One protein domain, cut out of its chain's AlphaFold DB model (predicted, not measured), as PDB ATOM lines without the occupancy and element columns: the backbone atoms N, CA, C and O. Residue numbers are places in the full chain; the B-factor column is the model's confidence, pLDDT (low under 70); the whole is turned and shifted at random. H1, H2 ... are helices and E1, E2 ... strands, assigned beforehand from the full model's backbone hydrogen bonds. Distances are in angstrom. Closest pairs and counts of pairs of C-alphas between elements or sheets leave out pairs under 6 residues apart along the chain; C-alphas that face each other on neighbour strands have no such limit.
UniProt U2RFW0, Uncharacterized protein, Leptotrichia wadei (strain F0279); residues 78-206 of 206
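This is residues 78 to 206 of the 206 residues of an uncharacterized protein of Leptotrichia wadei (strain F0279) (UniProt U2RFW0). A strongly twisted sheet of four long strands, E5 to E8, makes one wall of the domain, and two arms run from it: the long helix H1, which begins beside the sheet, and the hairpin of E3 and E4, which starts from the short helix H2 next to the sheet. The small hairpin of E1 and E2 lies at the far end of H1, beside E3 and E4. The printed part has 129 residues, with two named helices and eight named strands in the order H1, E1, E2, H2, E3, E4, E5, E6, E7, E8, and its class is mixed, helices and strands. The large sheet has the order E5, E6, E7, E8, all antiparallel, and the other two sheets are antiparallel pairs. The whole is compact, with a radius of gyration of the C-alphas of 15.0 A and spans of 38 by 37 by 24 A.

In the largest sheet, E5 is residues 142 to 148, 18.2 A long from first to last C-alpha, and E6 is residues 167 to 175, 25.7 A. E7, residues 178 to 190, is the longest strand at 38.6 A. E8, residues 196 to 205, measures 26.7 A, bends by 51 degrees at residue 202, and ends with C-alpha 205 at (-41.125, 30.779, -50.291). H1 is residues 78 to 94, 24.4 A long, from C-alpha 78 at (-44.835, 28.060, -59.147) to C-alpha 94 at (-20.582, 25.853, -58.039). E1 is residues 96 to 98, 6.0 A, and E2 is residues 101 to 103, 6.3 A. H2 is residues 110 to 113, 5.2 A. E3, residues 114 to 119, and E4, residues 122 to 127, measure 14.7 A and 16.3 A.

E5, E6, E7 and E8 form a meander, each strand the antiparallel neighbour of the one before, with E5 and E8 as edge strands. From edge to edge the strands' lines turn by 71 degrees. E5 and E6 form a hairpin at 156 degrees between their directions, with N 168 and O 147 2.7 A apart. In the hairpin of E6 and E7, at 155 degrees, N 169 and O 184 are 2.8 A apart. In the hairpin of E7 and E8, at 151 degrees, N 187 and O 199 are 2.8 A apart. H1 only grazes this sheet, with its residues 78 to 85; its closest C-alphas to E7 are those of Ile 81 and Ile 180, 7.4 A apart. H2 only grazes it too, with its residues 112 to 113, and the closest C-alphas of H2 and E6 are those of Phe 112 and Phe 171, 7.1 A apart. H1 and H2 are close but not clearly touching, with C-alphas 88 and 111 the closest at 7.0 A. E3 and E4 form a hairpin at 145 degrees, with N 124 and O 117 2.8 A apart. In the hairpin of E1 and E2, at 141 degrees, N 96 and O 103 are 2.8 A apart. The closest C-alphas of E1 and E4 are those of Phe 98 and Ala 123, 7.2 A apart. H1 is apart from E3 and E4. In H1 every O i to N i+4 pair is within hydrogen-bond range; H2 is too short for such a pair, and its one O i to N i+3 pair is not within range.

The two C-alphas farthest apart are those of Leu 176 and Pro 193, 46.5 A. The printed part has no cut and ends at residue 206, the chain's last. The long links are E4 to E5, residues 128 to 141, and E5 to E6, residues 149 to 166. The mean pLDDT of the printed part is 91.9, and no printed residue is under 70.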
ATOM      1  N   LYS A  78     -45.412  29.374 -59.474       88.69
ATOM      2  CA  LYS A  78     -44.835  28.060 -59.147       88.69
ATOM      3  C   LYS A  78     -43.671  27.668 -60.065       88.69
ATOM      4  O   LYS A  78     -42.674  27.132 -59.585       88.69
ATOM      5  N   PHE A  79     -43.772  27.951 -61.364       89.75
ATOM      6  CA  PHE A  79     -42.691  27.693 -62.315       89.75
ATOM      7  C   PHE A  79     -41.473  28.577 -62.022       89.75
ATOM      8  O   PHE A  79     -40.342  28.094 -62.046       89.75
ATOM      9  N   LEU A  80     -41.697  29.852 -61.687       91.38
ATOM     10  CA  LEU A  80     -40.619  30.771 -61.319       91.38
ATOM     11  C   LEU A  80     -39.905  30.327 -60.038       91.38
ATOM     12  O   LEU A  80     -38.680  30.260 -60.030       91.38
ATOM     13  N   ILE A  81     -40.651  29.935 -59.001       92.88
ATOM     14  CA  ILE A  81     -40.080  29.395 -57.755       92.88
ATOM     15  C   ILE A  81     -39.257  28.132 -58.039       92.88
ATOM     16  O   ILE A  81     -38.146  27.982 -57.534       92.88
ATOM     17  N   GLN A  82     -39.750  27.230 -58.897       93.81
ATOM     18  CA  GLN A  82     -38.988  26.045 -59.297       93.81
ATOM     19  C   GLN A  82     -37.663  26.421 -59.980       93.81
ATOM     20  O   GLN A  82     -36.639  25.784 -59.731       93.81
ATOM     21  N   LYS A  83     -37.666  27.448 -60.836       93.50
ATOM     22  CA  LYS A  83     -36.452  27.943 -61.494       93.50
ATOM     23  C   LYS A  83     -35.490  28.631 -60.533       93.50
ATOM     24  O   LYS A  83     -34.289  28.404 -60.654       93.50
ATOM     25  N   GLU A  84     -35.994  29.388 -59.567       94.06
ATOM     26  CA  GLU A  84     -35.171  29.963 -58.501       94.06
ATOM     27  C   GLU A  84     -34.512  28.866 -57.658       94.06
ATOM     28  O   GLU A  84     -33.301  28.907 -57.466       94.06
ATOM     29  N   ASN A  85     -35.239  27.811 -57.277       94.75
ATOM     30  CA  ASN A  85     -34.659  26.660 -56.570       94.75
ATOM     31  C   ASN A  85     -33.532  25.980 -57.364       94.75
ATOM     32  O   ASN A  85     -32.467  25.708 -56.816       94.75
ATOM     33  N   GLN A  86     -33.719  25.776 -58.672       95.12
ATOM     34  CA  GLN A  86     -32.658  25.244 -59.542       95.12
ATOM     35  C   GLN A  86     -31.431  26.167 -59.588       95.12
ATOM     36  O   GLN A  86     -30.294  25.694 -59.658       95.12
ATOM     37  N   ASN A  87     -31.646  27.484 -59.564       93.94
ATOM     38  CA  ASN A  87     -30.558  28.454 -59.551       93.94
ATOM     39  C   ASN A  87     -29.789  28.424 -58.223       93.94
ATOM     40  O   ASN A  87     -28.559  28.426 -58.226       93.94
ATOM     41  N   ILE A  88     -30.504  28.316 -57.103       94.50
ATOM     42  CA  ILE A  88     -29.927  28.196 -55.761       94.50
ATOM     43  C   ILE A  88     -29.047  26.952 -55.669       94.50
ATOM     44  O   ILE A  88     -27.886  27.059 -55.284       94.50
ATOM     45  N   GLU A  89     -29.544  25.786 -56.090       94.88
ATOM     46  CA  GLU A  89     -28.757  24.545 -56.102       94.88
ATOM     47  C   GLU A  89     -27.479  24.682 -56.937       94.88
ATOM     48  O   GLU A  89     -26.405  24.223 -56.538       94.88
ATOM     49  N   ARG A  90     -27.573  25.354 -58.090       93.75
ATOM     50  CA  ARG A  90     -26.417  25.613 -58.949       93.75
ATOM     51  C   ARG A  90     -25.385  26.502 -58.256       93.75
ATOM     52  O   ARG A  90     -24.196  26.207 -58.357       93.75
ATOM     53  N   ILE A  91     -25.816  27.571 -57.590       93.31
ATOM     54  CA  ILE A  91     -24.922  28.508 -56.894       93.31
ATOM     55  C   ILE A  91     -24.299  27.853 -55.661       93.31
ATOM     56  O   ILE A  91     -23.095  27.974 -55.462       93.31
ATOM     57  N   LEU A  92     -25.073  27.100 -54.877       93.44
ATOM     58  CA  LEU A  92     -24.563  26.335 -53.736       93.44
ATOM     59  C   LEU A  92     -23.479  25.340 -54.169       93.44
ATOM     60  O   LEU A  92     -22.448  25.221 -53.516       93.44
ATOM     61  N   LYS A  93     -23.693  24.641 -55.292       93.62
ATOM     62  CA  LYS A  93     -22.743  23.644 -55.800       93.62
ATOM     63  C   LYS A  93     -21.492  24.268 -56.416       93.62
ATOM     64  O   LYS A  93     -20.395  23.750 -56.222       93.62
ATOM     65  N   ASN A  94     -21.663  25.315 -57.215       92.88
ATOM     66  CA  ASN A  94     -20.582  25.853 -58.039       92.88
ATOM     67  C   ASN A  94     -19.872  27.048 -57.402       92.88
ATOM     68  O   ASN A  94     -18.804  27.411 -57.879       92.88
ATOM     69  N   GLY A  95     -20.456  27.665 -56.375       90.62
ATOM     70  CA  GLY A  95     -20.004  28.936 -55.826       90.62
ATOM     71  C   GLY A  95     -20.257  30.125 -56.754       90.62
ATOM     72  O   GLY A  95     -20.831  30.014 -57.841       90.62
ATOM     73  N   ILE A  96     -19.808  31.289 -56.297       91.25
ATOM     74  CA  ILE A  96     -19.902  32.574 -56.985       91.25
ATOM     75  C   ILE A  96     -18.482  33.055 -57.249       91.25
ATOM     76  O   ILE A  96     -17.673  33.128 -56.329       91.25
ATOM     77  N   ASN A  97     -18.173  33.397 -58.498       89.88
ATOM     78  CA  ASN A  97     -16.915  34.067 -58.809       89.88
ATOM     79  C   ASN A  97     -17.081  35.570 -58.558       89.88
ATOM     80  O   ASN A  97     -17.840  36.233 -59.266       89.88
ATOM     81  N   PHE A  98     -16.390  36.086 -57.550       88.19
ATOM     82  CA  PHE A  98     -16.429  37.484 -57.150       88.19
ATOM     83  C   PHE A  98     -15.008  38.041 -57.094       88.19
ATOM     84  O   PHE A  98     -14.190  37.592 -56.297       88.19
ATOM     85  N   ASP A  99     -14.714  39.008 -57.966       85.31
ATOM     86  CA  ASP A  99     -13.404  39.670 -58.063       85.31
ATOM     87  C   ASP A  99     -12.214  38.693 -58.205       85.31
ATOM     88  O   ASP A  99     -11.150  38.876 -57.622       85.31
ATOM     89  N   GLY A 100     -12.414  37.606 -58.961       83.69
ATOM     90  CA  GLY A 100     -11.405  36.565 -59.190       83.69
ATOM     91  C   GLY A 100     -11.334  35.484 -58.107       83.69
ATOM     92  O   GLY A 100     -10.621  34.498 -58.298       83.69
ATOM     93  N   ASN A 101     -12.097  35.621 -57.019       86.69
ATOM     94  CA  ASN A 101     -12.171  34.649 -55.933       86.69
ATOM     95  C   ASN A 101     -13.451  33.812 -56.018       86.69
ATOM     96  O   ASN A 101     -14.539  34.325 -56.282       86.69
ATOM     97  N   LEU A 102     -13.333  32.510 -55.744       89.62
ATOM     98  CA  LEU A 102     -14.485  31.621 -55.627       89.62
ATOM     99  C   LEU A 102     -15.053  31.684 -54.206       89.62
ATOM    100  O   LEU A 102     -14.398  31.252 -53.260       89.62
ATOM    101  N   VAL A 103     -16.283  32.173 -54.066       90.69
ATOM    102  CA  VAL A 103     -17.003  32.231 -52.790       90.69
ATOM    103  C   VAL A 103     -18.078  31.152 -52.756       90.69
ATOM    104  O   VAL A 103     -18.951  31.104 -53.623       90.69
ATOM    105  N   LEU A 104     -18.021  30.277 -51.751       91.56
ATOM    106  CA  LEU A 104     -19.026  29.241 -51.521       91.56
ATOM    107  C   LEU A 104     -20.061  29.734 -50.510       91.56
ATOM    108  O   LEU A 104     -19.716  30.350 -49.504       91.56
ATOM    109  N   LEU A 105     -21.333  29.450 -50.780       91.00
ATOM    110  CA  LEU A 105     -22.415  29.733 -49.844       91.00
ATOM    111  C   LEU A 105     -22.582  28.545 -48.898       91.00
ATOM    112  O   LEU A 105     -22.834  27.428 -49.341       91.00
ATOM    113  N   GLU A 106     -22.468  28.790 -47.595       88.75
ATOM    114  CA  GLU A 106     -22.620  27.743 -46.573       88.75
ATOM    115  C   GLU A 106     -24.055  27.210 -46.484       88.75
ATOM    116  O   GLU A 106     -24.280  26.049 -46.144       88.75
ATOM    117  N   LYS A 107     -25.034  28.078 -46.753       92.56
ATOM    118  CA  LYS A 107     -26.466  27.804 -46.610       92.56
ATOM    119  C   LYS A 107     -27.255  28.475 -47.731       92.56
ATOM    120  O   LYS A 107     -26.805  29.481 -48.282       92.56
ATOM    121  N   LYS A 108     -28.439  27.941 -48.050       93.62
ATOM    122  CA  LYS A 108     -29.303  28.476 -49.119       93.62
ATOM    123  C   LYS A 108     -29.801  29.890 -48.799       93.62
ATOM    124  O   LYS A 108     -29.941  30.696 -49.708       93.62
ATOM    125  N   GLU A 109     -30.006  30.191 -47.519       94.69
ATOM    126  CA  GLU A 109     -30.478  31.476 -46.984       94.69
ATOM    127  C   GLU A 109     -29.574  32.626 -47.439       94.69
ATOM    128  O   GLU A 109     -30.064  33.666 -47.864       94.69
ATOM    129  N   ARG A 110     -28.257  32.371 -47.543       94.56
ATOM    130  CA  ARG A 110     -27.255  33.336 -48.036       94.56
ATOM    131  C   ARG A 110     -27.551  33.890 -49.426       94.56
ATOM    132  O   ARG A 110     -27.096  34.978 -49.760       94.56
ATOM    133  N   TYR A 111     -28.308  33.165 -50.243       95.25
ATOM    134  CA  TYR A 111     -28.758  33.657 -51.540       95.25
ATOM    135  C   TYR A 111     -29.776  34.807 -51.408       95.25
ATOM    136  O   TYR A 111     -29.791  35.711 -52.241       95.25
ATOM    137  N   PHE A 112     -30.601  34.802 -50.361       95.88
ATOM    138  CA  PHE A 112     -31.670  35.775 -50.128       95.88
ATOM    139  C   PHE A 112     -31.269  36.863 -49.140       95.88
ATOM    140  O   PHE A 112     -31.577  38.028 -49.371       95.88
ATOM    141  N   ASP A 113     -30.569  36.492 -48.071       94.81
ATOM    142  CA  ASP A 113     -30.338  37.356 -46.916       94.81
ATOM    143  C   ASP A 113     -28.991  38.078 -46.942       94.81
ATOM    144  O   ASP A 113     -28.755  38.932 -46.092       94.81
ATOM    145  N   SER A 114     -28.100  37.755 -47.889       94.62
ATOM    146  CA  SER A 114     -26.716  38.231 -47.877       94.62
ATOM    147  C   SER A 114     -26.268  38.859 -49.196       94.62
ATOM    148  O   SER A 114     -26.717  38.500 -50.287       94.62
ATOM    149  N   VAL A 115     -25.324  39.793 -49.083       95.00
ATOM    150  CA  VAL A 115     -24.617  40.430 -50.199       95.00
ATOM    151  C   VAL A 115     -23.112  40.206 -50.061       95.00
ATOM    152  O   VAL A 115     -22.577  40.185 -48.951       95.00
ATOM    153  N   LEU A 116     -22.422  40.061 -51.193       92.56
ATOM    154  CA  LEU A 116     -20.961  40.014 -51.237       92.56
ATOM    155  C   LEU A 116     -20.399  41.433 -51.238       92.56
ATOM    156  O   LEU A 116     -20.693  42.228 -52.134       92.56
ATOM    157  N   LYS A 117     -19.568  41.745 -50.247       89.25
ATOM    158  CA  LYS A 117     -18.792  42.983 -50.202       89.25
ATOM    159  C   LYS A 117     -17.306  42.673 -50.214       89.25
ATOM    160  O   LYS A 117     -16.860  41.640 -49.730       89.25
ATOM    161  N   LYS A 118     -16.543  43.598 -50.783       86.69
ATOM    162  CA  LYS A 118     -15.089  43.554 -50.738       86.69
ATOM    163  C   LYS A 118     -14.627  44.144 -49.412       86.69
ATOM    164  O   LYS A 118     -14.929  45.304 -49.135       86.69
ATOM    165  N   ASP A 119     -13.898  43.355 -48.637       80.38
ATOM    166  CA  ASP A 119     -13.170  43.820 -47.463       80.38
ATOM    167  C   ASP A 119     -11.667  43.648 -47.716       80.38
ATOM    168  O   ASP A 119     -11.111  42.545 -47.705       80.38
ATOM    169  N   GLY A 120     -11.015  44.751 -48.089       81.06
ATOM    170  CA  GLY A 120      -9.629  44.739 -48.552       81.06
ATOM    171  C   GLY A 120      -9.430  43.864 -49.798       81.06
ATOM    172  O   GLY A 120      -9.862  44.225 -50.893       81.06
ATOM    173  N   GLN A 121      -8.728  42.737 -49.638       75.75
ATOM    174  CA  GLN A 121      -8.471  41.752 -50.703       75.75
ATOM    175  C   GLN A 121      -9.440  40.556 -50.679       75.75
ATOM    176  O   GLN A 121      -9.450  39.771 -51.626       75.75
ATOM    177  N   ASN A 122     -10.261  40.424 -49.633       79.44
ATOM    178  CA  ASN A 122     -11.156  39.287 -49.440       79.44
ATOM    179  C   ASN A 122     -12.609  39.662 -49.754       79.44
ATOM    180  O   ASN A 122     -13.007  40.828 -49.706       79.44
ATOM    181  N   ALA A 123     -13.411  38.651 -50.085       85.25
ATOM    182  CA  ALA A 123     -14.855  38.783 -50.209       85.25
ATOM    183  C   ALA A 123     -15.513  38.356 -48.892       85.25
ATOM    184  O   ALA A 123     -15.238  37.267 -48.391       85.25
ATOM    185  N   GLU A 124     -16.385  39.200 -48.352       88.69
ATOM    186  CA  GLU A 124     -17.128  38.952 -47.119       88.69
ATOM    187  C   GLU A 124     -18.634  38.952 -47.412       88.69
ATOM    188  O   GLU A 124     -19.139  39.781 -48.178       88.69
ATOM    189  N   LEU A 125     -19.361  38.015 -46.802       91.25
ATOM    190  CA  LEU A 125     -20.822  37.988 -46.825       91.25
ATOM    191  C   LEU A 125     -21.361  38.868 -45.700       91.25
ATOM    192  O   LEU A 125     -21.054  38.632 -44.535       91.25
ATOM    193  N   LYS A 126     -22.208  39.844 -46.040       92.25
ATOM    194  CA  LYS A 126     -22.921  40.667 -45.053       92.25
ATOM    195  C   LYS A 126     -24.422  40.504 -45.190       92.25
ATOM    196  O   LYS A 126     -24.944  40.549 -46.304       92.25
ATOM    197  N   ASN A 127     -25.105  40.364 -44.059       93.75
ATOM    198  CA  ASN A 127     -26.554  40.220 -44.024       93.75
ATOM    199  C   ASN A 127     -27.228  41.547 -44.390       93.75
ATOM    200  O   ASN A 127     -26.855  42.604 -43.885       93.75
ATOM    201  N   LEU A 128     -28.262  41.484 -45.225       94.25
ATOM    202  CA  LEU A 128     -29.021  42.639 -45.701       94.25
ATOM    203  C   LEU A 128     -29.697  43.402 -44.561       94.25
ATOM    204  O   LEU A 128     -29.842  44.615 -44.654       94.25
ATOM    205  N   ILE A 129     -30.081  42.717 -43.478       94.31
ATOM    206  CA  ILE A 129     -30.773  43.355 -42.351       94.31
ATOM    207  C   ILE A 129     -29.924  44.419 -41.638       94.31
ATOM    208  O   ILE A 129     -30.468  45.321 -41.010       94.31
ATOM    209  N   PHE A 130     -28.598  44.343 -41.758       93.75
ATOM    210  CA  PHE A 130     -27.657  45.313 -41.183       93.75
ATOM    211  C   PHE A 130     -27.232  46.380 -42.199       93.75
ATOM    212  O   PHE A 130     -26.336  47.188 -41.960       93.75
ATOM    213  N   LEU A 131     -27.865  46.378 -43.370       92.81
ATOM    214  CA  LEU A 131     -27.559  47.244 -44.491       92.81
ATOM    215  C   LEU A 131     -28.752  48.158 -44.813       92.81
ATOM    216  O   LEU A 131     -29.847  48.019 -44.275       92.81
ATOM    217  N   GLY A 132     -28.517  49.155 -45.666       90.00
ATOM    218  CA  GLY A 132     -29.550  50.100 -46.089       90.00
ATOM    219  C   GLY A 132     -30.677  49.452 -46.906       90.00
ATOM    220  O   GLY A 132     -30.504  48.396 -47.510       90.00
ATOM    221  N   LYS A 133     -31.818  50.148 -46.968       83.06
ATOM    222  CA  LYS A 133     -33.101  49.674 -47.524       83.06
ATOM    223  C   LYS A 133     -33.078  49.272 -49.010       83.06
ATOM    224  O   LYS A 133     -33.889  48.455 -49.423       83.06
ATOM    225  N   ASP A 134     -32.140  49.797 -49.795       87.50
ATOM    226  CA  ASP A 134     -32.091  49.597 -51.254       87.50
ATOM    227  C   ASP A 134     -31.001  48.617 -51.709       87.50
ATOM    228  O   ASP A 134     -30.604  48.608 -52.876       87.50
ATOM    229  N   ILE A 135     -30.485  47.805 -50.787       93.75
ATOM    230  CA  ILE A 135     -29.440  46.831 -51.095       93.75
ATOM    231  C   ILE A 135     -30.076  45.507 -51.510       93.75
ATOM    232  O   ILE A 135     -30.965  44.977 -50.847       93.75
ATOM    233  N   GLU A 136     -29.591  44.982 -52.631       95.62
ATOM    234  CA  GLU A 136     -29.975  43.679 -53.157       95.62
ATOM    235  C   GLU A 136     -29.055  42.576 -52.637       95.62
ATOM    236  O   GLU A 136     -27.851  42.771 -52.450       95.62
ATOM    237  N   SER A 137     -29.635  41.398 -52.439       95.62
ATOM    238  CA  SER A 137     -28.908  40.181 -52.117       95.62
ATOM    239  C   SER A 137     -28.217  39.586 -53.338       95.62
ATOM    240  O   SER A 137     -28.416  40.024 -54.474       95.62
ATOM    241  N   ILE A 138     -27.439  38.528 -53.115       94.31
ATOM    242  CA  ILE A 138     -26.857  37.697 -54.177       94.31
ATOM    243  C   ILE A 138     -27.915  37.253 -55.199       94.31
ATOM    244  O   ILE A 138     -27.642  37.226 -56.397       94.31
ATOM    245  N   GLY A 139     -29.110  36.897 -54.731       93.38
ATOM    246  CA  GLY A 139     -30.233  36.470 -55.558       93.38
ATOM    247  C   GLY A 139     -31.079  37.607 -56.121       93.38
ATOM    248  O   GLY A 139     -32.159  37.336 -56.649       93.38
ATOM    249  N   ASN A 140     -30.631  38.860 -55.993       95.25
ATOM    250  CA  ASN A 140     -31.360  40.071 -56.375       95.25
ATOM    251  C   ASN A 140     -32.693  40.253 -55.628       95.25
ATOM    252  O   ASN A 140     -33.660  40.768 -56.195       95.25
ATOM    253  N   TYR A 141     -32.759  39.815 -54.371       96.19
ATOM    254  CA  TYR A 141     -33.890  40.098 -53.492       96.19
ATOM    255  C   TYR A 141     -33.617  41.347 -52.662       96.19
ATOM    256  O   TYR A 141     -32.476  41.622 -52.296       96.19
ATOM    257  N   ARG A 142     -34.673  42.094 -52.350       96.00
ATOM    258  CA  ARG A 142     -34.637  43.244 -51.440       96.00
ATOM    259  C   ARG A 142     -35.479  42.941 -50.217       96.00
ATOM    260  O   ARG A 142     -36.430  42.171 -50.310       96.00
ATOM    261  N   ILE A 143     -35.166  43.554 -49.083       96.44
ATOM    262  CA  ILE A 143     -36.029  43.441 -47.906       96.44
ATOM    263  C   ILE A 143     -37.279  44.290 -48.137       96.44
ATOM    264  O   ILE A 143     -37.197  45.509 -48.278       96.44
ATOM    265  N   LYS A 144     -38.434  43.628 -48.148       95.06
ATOM    266  CA  LYS A 144     -39.753  44.254 -48.217       95.06
ATOM    267  C   LYS A 144     -40.182  44.780 -46.855       95.06
ATOM    268  O   LYS A 144     -40.586  45.933 -46.732       95.06
ATOM    269  N   SER A 145     -40.095  43.926 -45.838       94.44
ATOM    270  CA  SER A 145     -40.492  44.250 -44.471       94.44
ATOM    271  C   SER A 145     -39.768  43.379 -43.452       94.44
ATOM    272  O   SER A 145     -39.290  42.282 -43.757       94.44
ATOM    273  N   ILE A 146     -39.696  43.896 -42.228       96.06
ATOM    274  CA  ILE A 146     -39.204  43.197 -41.046       96.06
ATOM    275  C   ILE A 146     -40.238  43.425 -39.956       96.06
ATOM    276  O   ILE A 146     -40.522  44.579 -39.639       96.06
ATOM    277  N   SER A 147     -40.785  42.355 -39.392       95.81
ATOM    278  CA  SER A 147     -41.724  42.438 -38.272       95.81
ATOM    279  C   SER A 147     -41.381  41.441 -37.172       95.81
ATOM    280  O   SER A 147     -40.682  40.463 -37.423       95.81
ATOM    281  N   ASP A 148     -41.840  41.675 -35.947       93.75
ATOM    282  CA  ASP A 148     -41.807  40.662 -34.886       93.75
ATOM    283  C   ASP A 148     -43.129  39.875 -34.806       93.75
ATOM    284  O   ASP A 148     -44.037  40.060 -35.617       93.75
ATOM    285  N   GLU A 149     -43.245  38.971 -33.830       89.50
ATOM    286  CA  GLU A 149     -44.466  38.184 -33.592       89.50
ATOM    287  C   GLU A 149     -45.679  39.030 -33.168       89.50
ATOM    288  O   GLU A 149     -46.805  38.542 -33.196       89.50
ATOM    289  N   SER A 150     -45.458  40.283 -32.757       89.94
ATOM    290  CA  SER A 150     -46.512  41.241 -32.401       89.94
ATOM    291  C   SER A 150     -46.850  42.194 -33.553       89.94
ATOM    292  O   SER A 150     -47.536  43.189 -33.328       89.94
ATOM    293  N   ASP A 151     -46.366  41.905 -34.767       89.62
ATOM    294  CA  ASP A 151     -46.504  42.735 -35.969       89.62
ATOM    295  C   ASP A 151     -45.918  44.154 -35.828       89.62
ATOM    296  O   ASP A 151     -46.286  45.066 -36.573       89.62
ATOM    297  N   ASN A 152     -44.956  44.367 -34.919       92.19
ATOM    298  CA  ASN A 152     -44.222  45.631 -34.892       92.19
ATOM    299  C   ASN A 152     -43.229  45.658 -36.053       92.19
ATOM    300  O   ASN A 152     -42.390  44.765 -36.172       92.19
ATOM    301  N   GLU A 153     -43.293  46.692 -36.890       93.62
ATOM    302  CA  GLU A 153     -42.366  46.865 -38.006       93.62
ATOM    303  C   GLU A 153     -41.029  47.470 -37.563       93.62
ATOM    304  O   GLU A 153     -40.971  48.395 -36.748       93.62
ATOM    305  N   TYR A 154     -39.945  46.988 -38.168       92.94
ATOM    306  CA  TYR A 154     -38.591  47.473 -37.929       92.94
ATOM    307  C   TYR A 154     -38.018  48.145 -39.176       92.94
ATOM    308  O   TYR A 154     -38.212  47.700 -40.309       92.94
ATOM    309  N   LEU A 155     -37.271  49.226 -38.954       91.62
ATOM    310  CA  LEU A 155     -36.600  49.973 -40.011       91.62
ATOM    311  C   LEU A 155     -35.156  49.501 -40.185       91.62
ATOM    312  O   LEU A 155     -34.468  49.185 -39.219       91.62
ATOM    313  N   LEU A 156     -34.700  49.505 -41.434       92.38
ATOM    314  CA  LEU A 156     -33.314  49.233 -41.801       92.38
ATOM    315  C   LEU A 156     -32.433  50.489 -41.688       92.38
ATOM    316  O   LEU A 156     -32.918  51.588 -41.981       92.38
ATOM    317  N   PRO A 157     -31.126  50.340 -41.401       94.50
ATOM    318  CA  PRO A 157     -30.453  49.106 -40.986       94.50
ATOM    319  C   PRO A 157     -30.727  48.775 -39.512       94.50
ATOM    320  O   PRO A 157     -30.861  49.671 -38.679       94.50
ATOM    321  N   LEU A 158     -30.742  47.486 -39.177       93.88
ATOM    322  CA  LEU A 158     -30.697  47.044 -37.786       93.88
ATOM    323  C   LEU A 158     -29.278  47.187 -37.217       93.88
ATOM    324  O   LEU A 158     -28.282  47.078 -37.929       93.88
ATOM    325  N   GLU A 159     -29.184  47.403 -35.908       91.31
ATOM    326  CA  GLU A 159     -27.916  47.375 -35.170       91.31
ATOM    327  C   GLU A 159     -27.406  45.932 -34.993       91.31
ATOM    328  O   GLU A 159     -28.114  45.107 -34.416       91.31
ATOM    329  N   GLU A 160     -26.172  45.639 -35.424       88.19
ATOM    330  CA  GLU A 160     -25.566  44.289 -35.388       88.19
ATOM    331  C   GLU A 160     -25.475  43.685 -33.973       88.19
ATOM    332  O   GLU A 160     -25.746  42.504 -33.780       88.19
ATOM    333  N   ASN A 161     -25.152  44.493 -32.957       89.12
ATOM    334  CA  ASN A 161     -24.895  44.016 -31.586       89.12
ATOM    335  C   ASN A 161     -26.091  44.169 -30.634       89.12
ATOM    336  O   ASN A 161     -25.955  44.119 -29.399       89.12
ATOM    337  N   LYS A 162     -27.284  44.353 -31.203       90.38
ATOM    338  CA  LYS A 162     -28.539  44.455 -30.466       90.38
ATOM    339  C   LYS A 162     -29.285  43.127 -30.519       90.38
ATOM    340  O   LYS A 162     -29.351  42.464 -31.547       90.38
ATOM    341  N   VAL A 163     -29.839  42.728 -29.377       91.31
ATOM    342  CA  VAL A 163     -30.703  41.546 -29.300       91.31
ATOM    343  C   VAL A 163     -32.121  42.001 -29.604       91.31
ATOM    344  O   VAL A 163     -32.678  42.804 -28.855       91.31
ATOM    345  N   TYR A 164     -32.677  41.494 -30.696       91.62
ATOM    346  CA  TYR A 164     -34.087  41.645 -31.033       91.62
ATOM    347  C   TYR A 164     -34.858  40.400 -30.588       91.62
ATOM    348  O   TYR A 164     -34.265  39.351 -30.321       91.62
ATOM    349  N   SER A 165     -36.184  40.516 -30.516       91.31
ATOM    350  CA  SER A 165     -37.064  39.346 -30.522       91.31
ATOM    351  C   SER A 165     -36.880  38.551 -31.817       91.31
ATOM    352  O   SER A 165     -36.170  38.980 -32.729       91.31
ATOM    353  N   GLU A 166     -37.513  37.386 -31.923       94.38
ATOM    354  CA  GLU A 166     -37.566  36.700 -33.213       94.38
ATOM    355  C   GLU A 166     -38.232  37.610 -34.248       94.38
ATOM    356  O   GLU A 166     -39.311  38.161 -34.007       94.38
ATOM    357  N   LEU A 167     -37.551  37.801 -35.375       95.94
ATOM    358  CA  LEU A 167     -38.013  38.656 -36.460       95.94
ATOM    359  C   LEU A 167     -38.396  37.800 -37.661       95.94
ATOM    360  O   LEU A 167     -37.739  36.813 -37.985       95.94
ATOM    361  N   LYS A 168     -39.448  38.216 -38.349       96.56
ATOM    362  CA  LYS A 168     -39.868  37.733 -39.652       96.56
ATOM    363  C   LYS A 168     -39.399  38.732 -40.702       96.56
ATOM    364  O   LYS A 168     -39.850  39.875 -40.727       96.56
ATOM    365  N   VAL A 169     -38.494  38.298 -41.568       96.56
ATOM    366  CA  VAL A 169     -37.957  39.102 -42.665       96.56
ATOM    367  C   VAL A 169     -38.582  38.617 -43.963       96.56
ATOM    368  O   VAL A 169     -38.475  37.442 -44.310       96.56
ATOM    369  N   ILE A 170     -39.249  39.522 -44.677       96.56
ATOM    370  CA  ILE A 170     -39.818  39.241 -45.993       96.56
ATOM    371  C   ILE A 170     -38.926  39.880 -47.046       96.56
ATOM    372  O   ILE A 170     -38.717  41.093 -47.060       96.56
ATOM    373  N   PHE A 171     -38.445  39.052 -47.957       96.81
ATOM    374  CA  PHE A 171     -37.658  39.429 -49.114       96.81
ATOM    375  C   PHE A 171     -38.527  39.407 -50.370       96.81
ATOM    376  O   PHE A 171     -39.324  38.489 -50.555       96.81
ATOM    377  N   GLU A 172     -38.353  40.384 -51.254       95.88
ATOM    378  CA  GLU A 172     -39.093  40.501 -52.509       95.88
ATOM    379  C   GLU A 172     -38.174  40.582 -53.728       95.88
ATOM    380  O   GLU A 172     -37.105  41.197 -53.701       95.88
ATOM    381  N   ARG A 173     -38.627  39.975 -54.828       95.00
ATOM    382  CA  ARG A 173     -38.038  40.129 -56.158       95.00
ATOM    383  C   ARG A 173     -39.120  40.041 -57.225       95.00
ATOM    384  O   ARG A 173     -39.950  39.136 -57.216       95.00
ATOM    385  N   LYS A 174     -39.082  40.950 -58.200       92.38
ATOM    386  CA  LYS A 174     -40.004  40.936 -59.341       92.38
ATOM    387  C   LYS A 174     -39.366  40.242 -60.541       92.38
ATOM    388  O   LYS A 174     -38.367  40.720 -61.074       92.38
ATOM    389  N   ILE A 175     -39.959  39.140 -60.997       88.38
ATOM    390  CA  ILE A 175     -39.491  38.360 -62.149       88.38
ATOM    391  C   ILE A 175     -40.625  38.247 -63.163       88.38
ATOM    392  O   ILE A 175     -41.697  37.738 -62.858       88.38
ATOM    393  N   LEU A 176     -40.392  38.730 -64.388       85.19
ATOM    394  CA  LEU A 176     -41.354  38.654 -65.501       85.19
ATOM    395  C   LEU A 176     -42.758  39.198 -65.159       85.19
ATOM    396  O   LEU A 176     -43.761  38.734 -65.690       85.19
ATOM    397  N   GLY A 177     -42.820  40.211 -64.290       82.94
ATOM    398  CA  GLY A 177     -44.067  40.850 -63.865       82.94
ATOM    399  C   GLY A 177     -44.703  40.246 -62.611       82.94
ATOM    400  O   GLY A 177     -45.513  40.932 -61.995       82.94
ATOM    401  N   GLU A 178     -44.286  39.049 -62.198       87.44
ATOM    402  CA  GLU A 178     -44.743  38.378 -60.979       87.44
ATOM    403  C   GLU A 178     -43.813  38.693 -59.800       87.44
ATOM    404  O   GLU A 178     -42.599  38.846 -59.960       87.44
ATOM    405  N   GLU A 179     -44.390  38.800 -58.607       91.69
ATOM    406  CA  GLU A 179     -43.659  39.060 -57.370       91.69
ATOM    407  C   GLU A 179     -43.379  37.741 -56.641       91.69
ATOM    408  O   GLU A 179     -44.291  36.977 -56.313       91.69
ATOM    409  N   ILE A 180     -42.099  37.462 -56.411       94.69
ATOM    410  CA  ILE A 180     -41.633  36.313 -55.642       94.69
ATOM    411  C   ILE A 180     -41.238  36.815 -54.266       94.69
ATOM    412  O   ILE A 180     -40.450  37.753 -54.141       94.69
ATOM    413  N   LEU A 181     -41.802  36.173 -53.252       96.12
ATOM    414  CA  LEU A 181     -41.587  36.509 -51.860       96.12
ATOM    415  C   LEU A 181     -40.906  35.334 -51.167       96.12
ATOM    416  O   LEU A 181     -41.294  34.180 -51.360       96.12
ATOM    417  N   PHE A 182     -39.895  35.638 -50.370       96.44
ATOM    418  CA  PHE A 182     -39.194  34.672 -49.540       96.44
ATOM    419  C   PHE A 182     -39.217  35.161 -48.097       96.44
ATOM    420  O   PHE A 182     -39.041  36.348 -47.842       96.44
ATOM    421  N   CYS A 183     -39.490  34.265 -47.163       96.31
ATOM    422  CA  CYS A 183     -39.643  34.576 -45.757       96.31
ATOM    423  C   CYS A 183     -38.569  33.857 -44.954       96.31
ATOM    424  O   CYS A 183     -38.385  32.651 -45.111       96.31
ATOM    425  N   GLU A 184     -37.925  34.580 -44.043       96.50
ATOM    426  CA  GLU A 184     -37.028  34.011 -43.042       96.50
ATOM    427  C   GLU A 184     -37.472  34.420 -41.642       96.50
ATOM    428  O   GLU A 184     -37.720  35.598 -41.375       96.50
ATOM    429  N   LYS A 185     -37.544  33.446 -40.732       95.88
ATOM    430  CA  LYS A 185     -37.660  33.696 -39.295       95.88
ATOM    431  C   LYS A 185     -36.262  33.664 -38.697       95.88
ATOM    432  O   LYS A 185     -35.554  32.666 -38.834       95.88
ATOM    433  N   VAL A 186     -35.855  34.744 -38.044       95.19
ATOM    434  CA  VAL A 186     -34.487  34.944 -37.563       95.19
ATOM    435  C   VAL A 186     -34.484  35.218 -36.064       95.19
ATOM    436  O   VAL A 186     -35.279  36.006 -35.559       95.19
ATOM    437  N   GLY A 187     -33.594  34.540 -35.345       93.94
ATOM    438  CA  GLY A 187     -33.401  34.678 -33.907       93.94
ATOM    439  C   GLY A 187     -32.043  35.293 -33.585       93.94
ATOM    440  O   GLY A 187     -31.061  35.077 -34.300       93.94
ATOM    441  N   PHE A 188     -31.982  36.032 -32.478       93.50
ATOM    442  CA  PHE A 188     -30.775  36.712 -32.012       93.50
ATOM    443  C   PHE A 188     -30.349  36.152 -30.660       93.50
ATOM    444  O   PHE A 188     -31.137  36.100 -29.716       93.50
ATOM    445  N   LYS A 189     -29.084  35.745 -30.541       92.62
ATOM    446  CA  LYS A 189     -28.521  35.219 -29.297       92.62
ATOM    447  C   LYS A 189     -27.232  35.948 -28.957       92.62
ATOM    448  O   LYS A 189     -26.284  35.946 -29.732       92.62
ATOM    449  N   ARG A 190     -27.168  36.536 -27.762       90.81
ATOM    450  CA  ARG A 190     -25.930  37.130 -27.247       90.81
ATOM    451  C   ARG A 190     -24.919  36.027 -26.937       90.81
ATOM    452  O   ARG A 190     -25.230  35.112 -26.173       90.81
ATOM    453  N   VAL A 191     -23.733  36.119 -27.532       91.38
ATOM    454  CA  VAL A 191     -22.639  35.150 -27.332       91.38
ATOM    455  C   VAL A 191     -21.564  35.736 -26.421       91.38
ATOM    456  O   VAL A 191     -21.005  35.021 -25.593       91.38
ATOM    457  N   SER A 192     -21.335  37.050 -26.498       87.69
ATOM    458  CA  SER A 192     -20.400  37.775 -25.635       87.69
ATOM    459  C   SER A 192     -20.984  39.136 -25.211       87.69
ATOM    460  O   SER A 192     -22.043  39.543 -25.703       87.69
ATOM    461  N   PRO A 193     -20.345  39.882 -24.289       85.31
ATOM    462  CA  PRO A 193     -20.808  41.222 -23.919       85.31
ATOM    463  C   PRO A 193     -20.915  42.183 -25.110       85.31
ATOM    464  O   PRO A 193     -21.745  43.089 -25.073       85.31
ATOM    465  N   LEU A 194     -20.125  41.965 -26.165       87.25
ATOM    466  CA  LEU A 194     -20.050  42.842 -27.332       87.25
ATOM    467  C   LEU A 194     -20.653  42.238 -28.603       87.25
ATOM    468  O   LEU A 194     -20.898  42.995 -29.531       87.25
ATOM    469  N   GLU A 195     -20.932  40.931 -28.643       87.56
ATOM    470  CA  GLU A 195     -21.348  40.242 -29.869       87.56
ATOM    471  C   GLU A 195     -22.690  39.523 -29.709       87.56
ATOM    472  O   GLU A 195     -22.944  38.780 -28.746       87.56
ATOM    473  N   VAL A 196     -23.539  39.718 -30.715       90.44
ATOM    474  CA  VAL A 196     -24.815  39.026 -30.885       90.44
ATOM    475  C   VAL A 196     -24.754  38.217 -32.173       90.44
ATOM    476  O   VAL A 196     -24.419  38.728 -33.234       90.44
ATOM    477  N   GLU A 197     -25.081  36.936 -32.077       89.00
ATOM    478  CA  GLU A 197     -25.167  36.037 -33.219       89.00
ATOM    479  C   GLU A 197     -26.610  36.000 -33.732       89.00
ATOM    480  O   GLU A 197     -27.552  35.773 -32.965       89.00
ATOM    481  N   MET A 198     -26.773  36.186 -35.039       91.19
ATOM    482  CA  MET A 198     -28.036  35.990 -35.746       91.19
ATOM    483  C   MET A 198     -28.091  34.571 -36.319       91.19
ATOM    484  O   MET A 198     -27.135  34.100 -36.940       91.19
ATOM    485  N   ARG A 199     -29.227  33.891 -36.154       91.81
ATOM    486  CA  ARG A 199     -29.479  32.572 -36.743       91.81
ATOM    487  C   ARG A 199     -30.825  32.541 -37.439       91.81
ATOM    488  O   ARG A 199     -31.817  33.001 -36.887       91.81
ATOM    489  N   VAL A 200     -30.864  31.933 -38.619       93.25
ATOM    490  CA  VAL A 200     -32.122  31.615 -39.297       93.25
ATOM    491  C   VAL A 200     -32.723  30.368 -38.648       93.25
ATOM    492  O   VAL A 200     -32.041  29.348 -38.521       93.25
ATOM    493  N   VAL A 201     -33.968  30.484 -38.194       92.25
ATOM    494  CA  VAL A 201     -34.754  29.430 -37.539       92.25
ATOM    495  C   VAL A 201     -35.555  28.663 -38.587       92.25
ATOM    496  O   VAL A 201     -35.482  27.438 -38.642       92.25
ATOM    497  N   GLU A 202     -36.262  29.385 -39.457       93.44
ATOM    498  CA  GLU A 202     -37.108  28.830 -40.521       93.44
ATOM    499  C   GLU A 202     -36.994  29.684 -41.788       93.44
ATOM    500  O   GLU A 202     -36.783  30.896 -41.705       93.44
ATOM    501  N   SER A 203     -37.119  29.061 -42.965       94.62
ATOM    502  CA  SER A 203     -37.038  29.755 -44.253       94.62
ATOM    503  C   SER A 203     -37.908  29.086 -45.328       94.62
ATOM    504  O   SER A 203     -37.805  27.876 -45.564       94.62
ATOM    505  N   GLU A 204     -38.756  29.861 -46.009       94.88
ATOM    506  CA  GLU A 204     -39.654  29.353 -47.055       94.88
ATOM    507  C   GLU A 204     -40.053  30.402 -48.106       94.88
ATOM    508  O   GLU A 204     -40.003  31.607 -47.873       94.88
ATOM    509  N   PHE A 205     -40.475  29.933 -49.284       93.75
ATOM    510  CA  PHE A 205     -41.125  30.779 -50.291       93.75
ATOM    511  C   PHE A 205     -42.609  30.968 -49.952       93.75
ATOM    512  O   PHE A 205     -43.285  29.989 -49.637       93.75
ATOM    513  N   LEU A 206     -43.113  32.199 -50.097       90.69
ATOM    514  CA  LEU A 206     -44.534  32.559 -49.953       90.69
ATOM    515  C   LEU A 206     -45.262  32.550 -51.304       90.69
ATOM    516  O   LEU A 206     -44.607  32.792 -52.347       90.69
TER     517      LEU A 206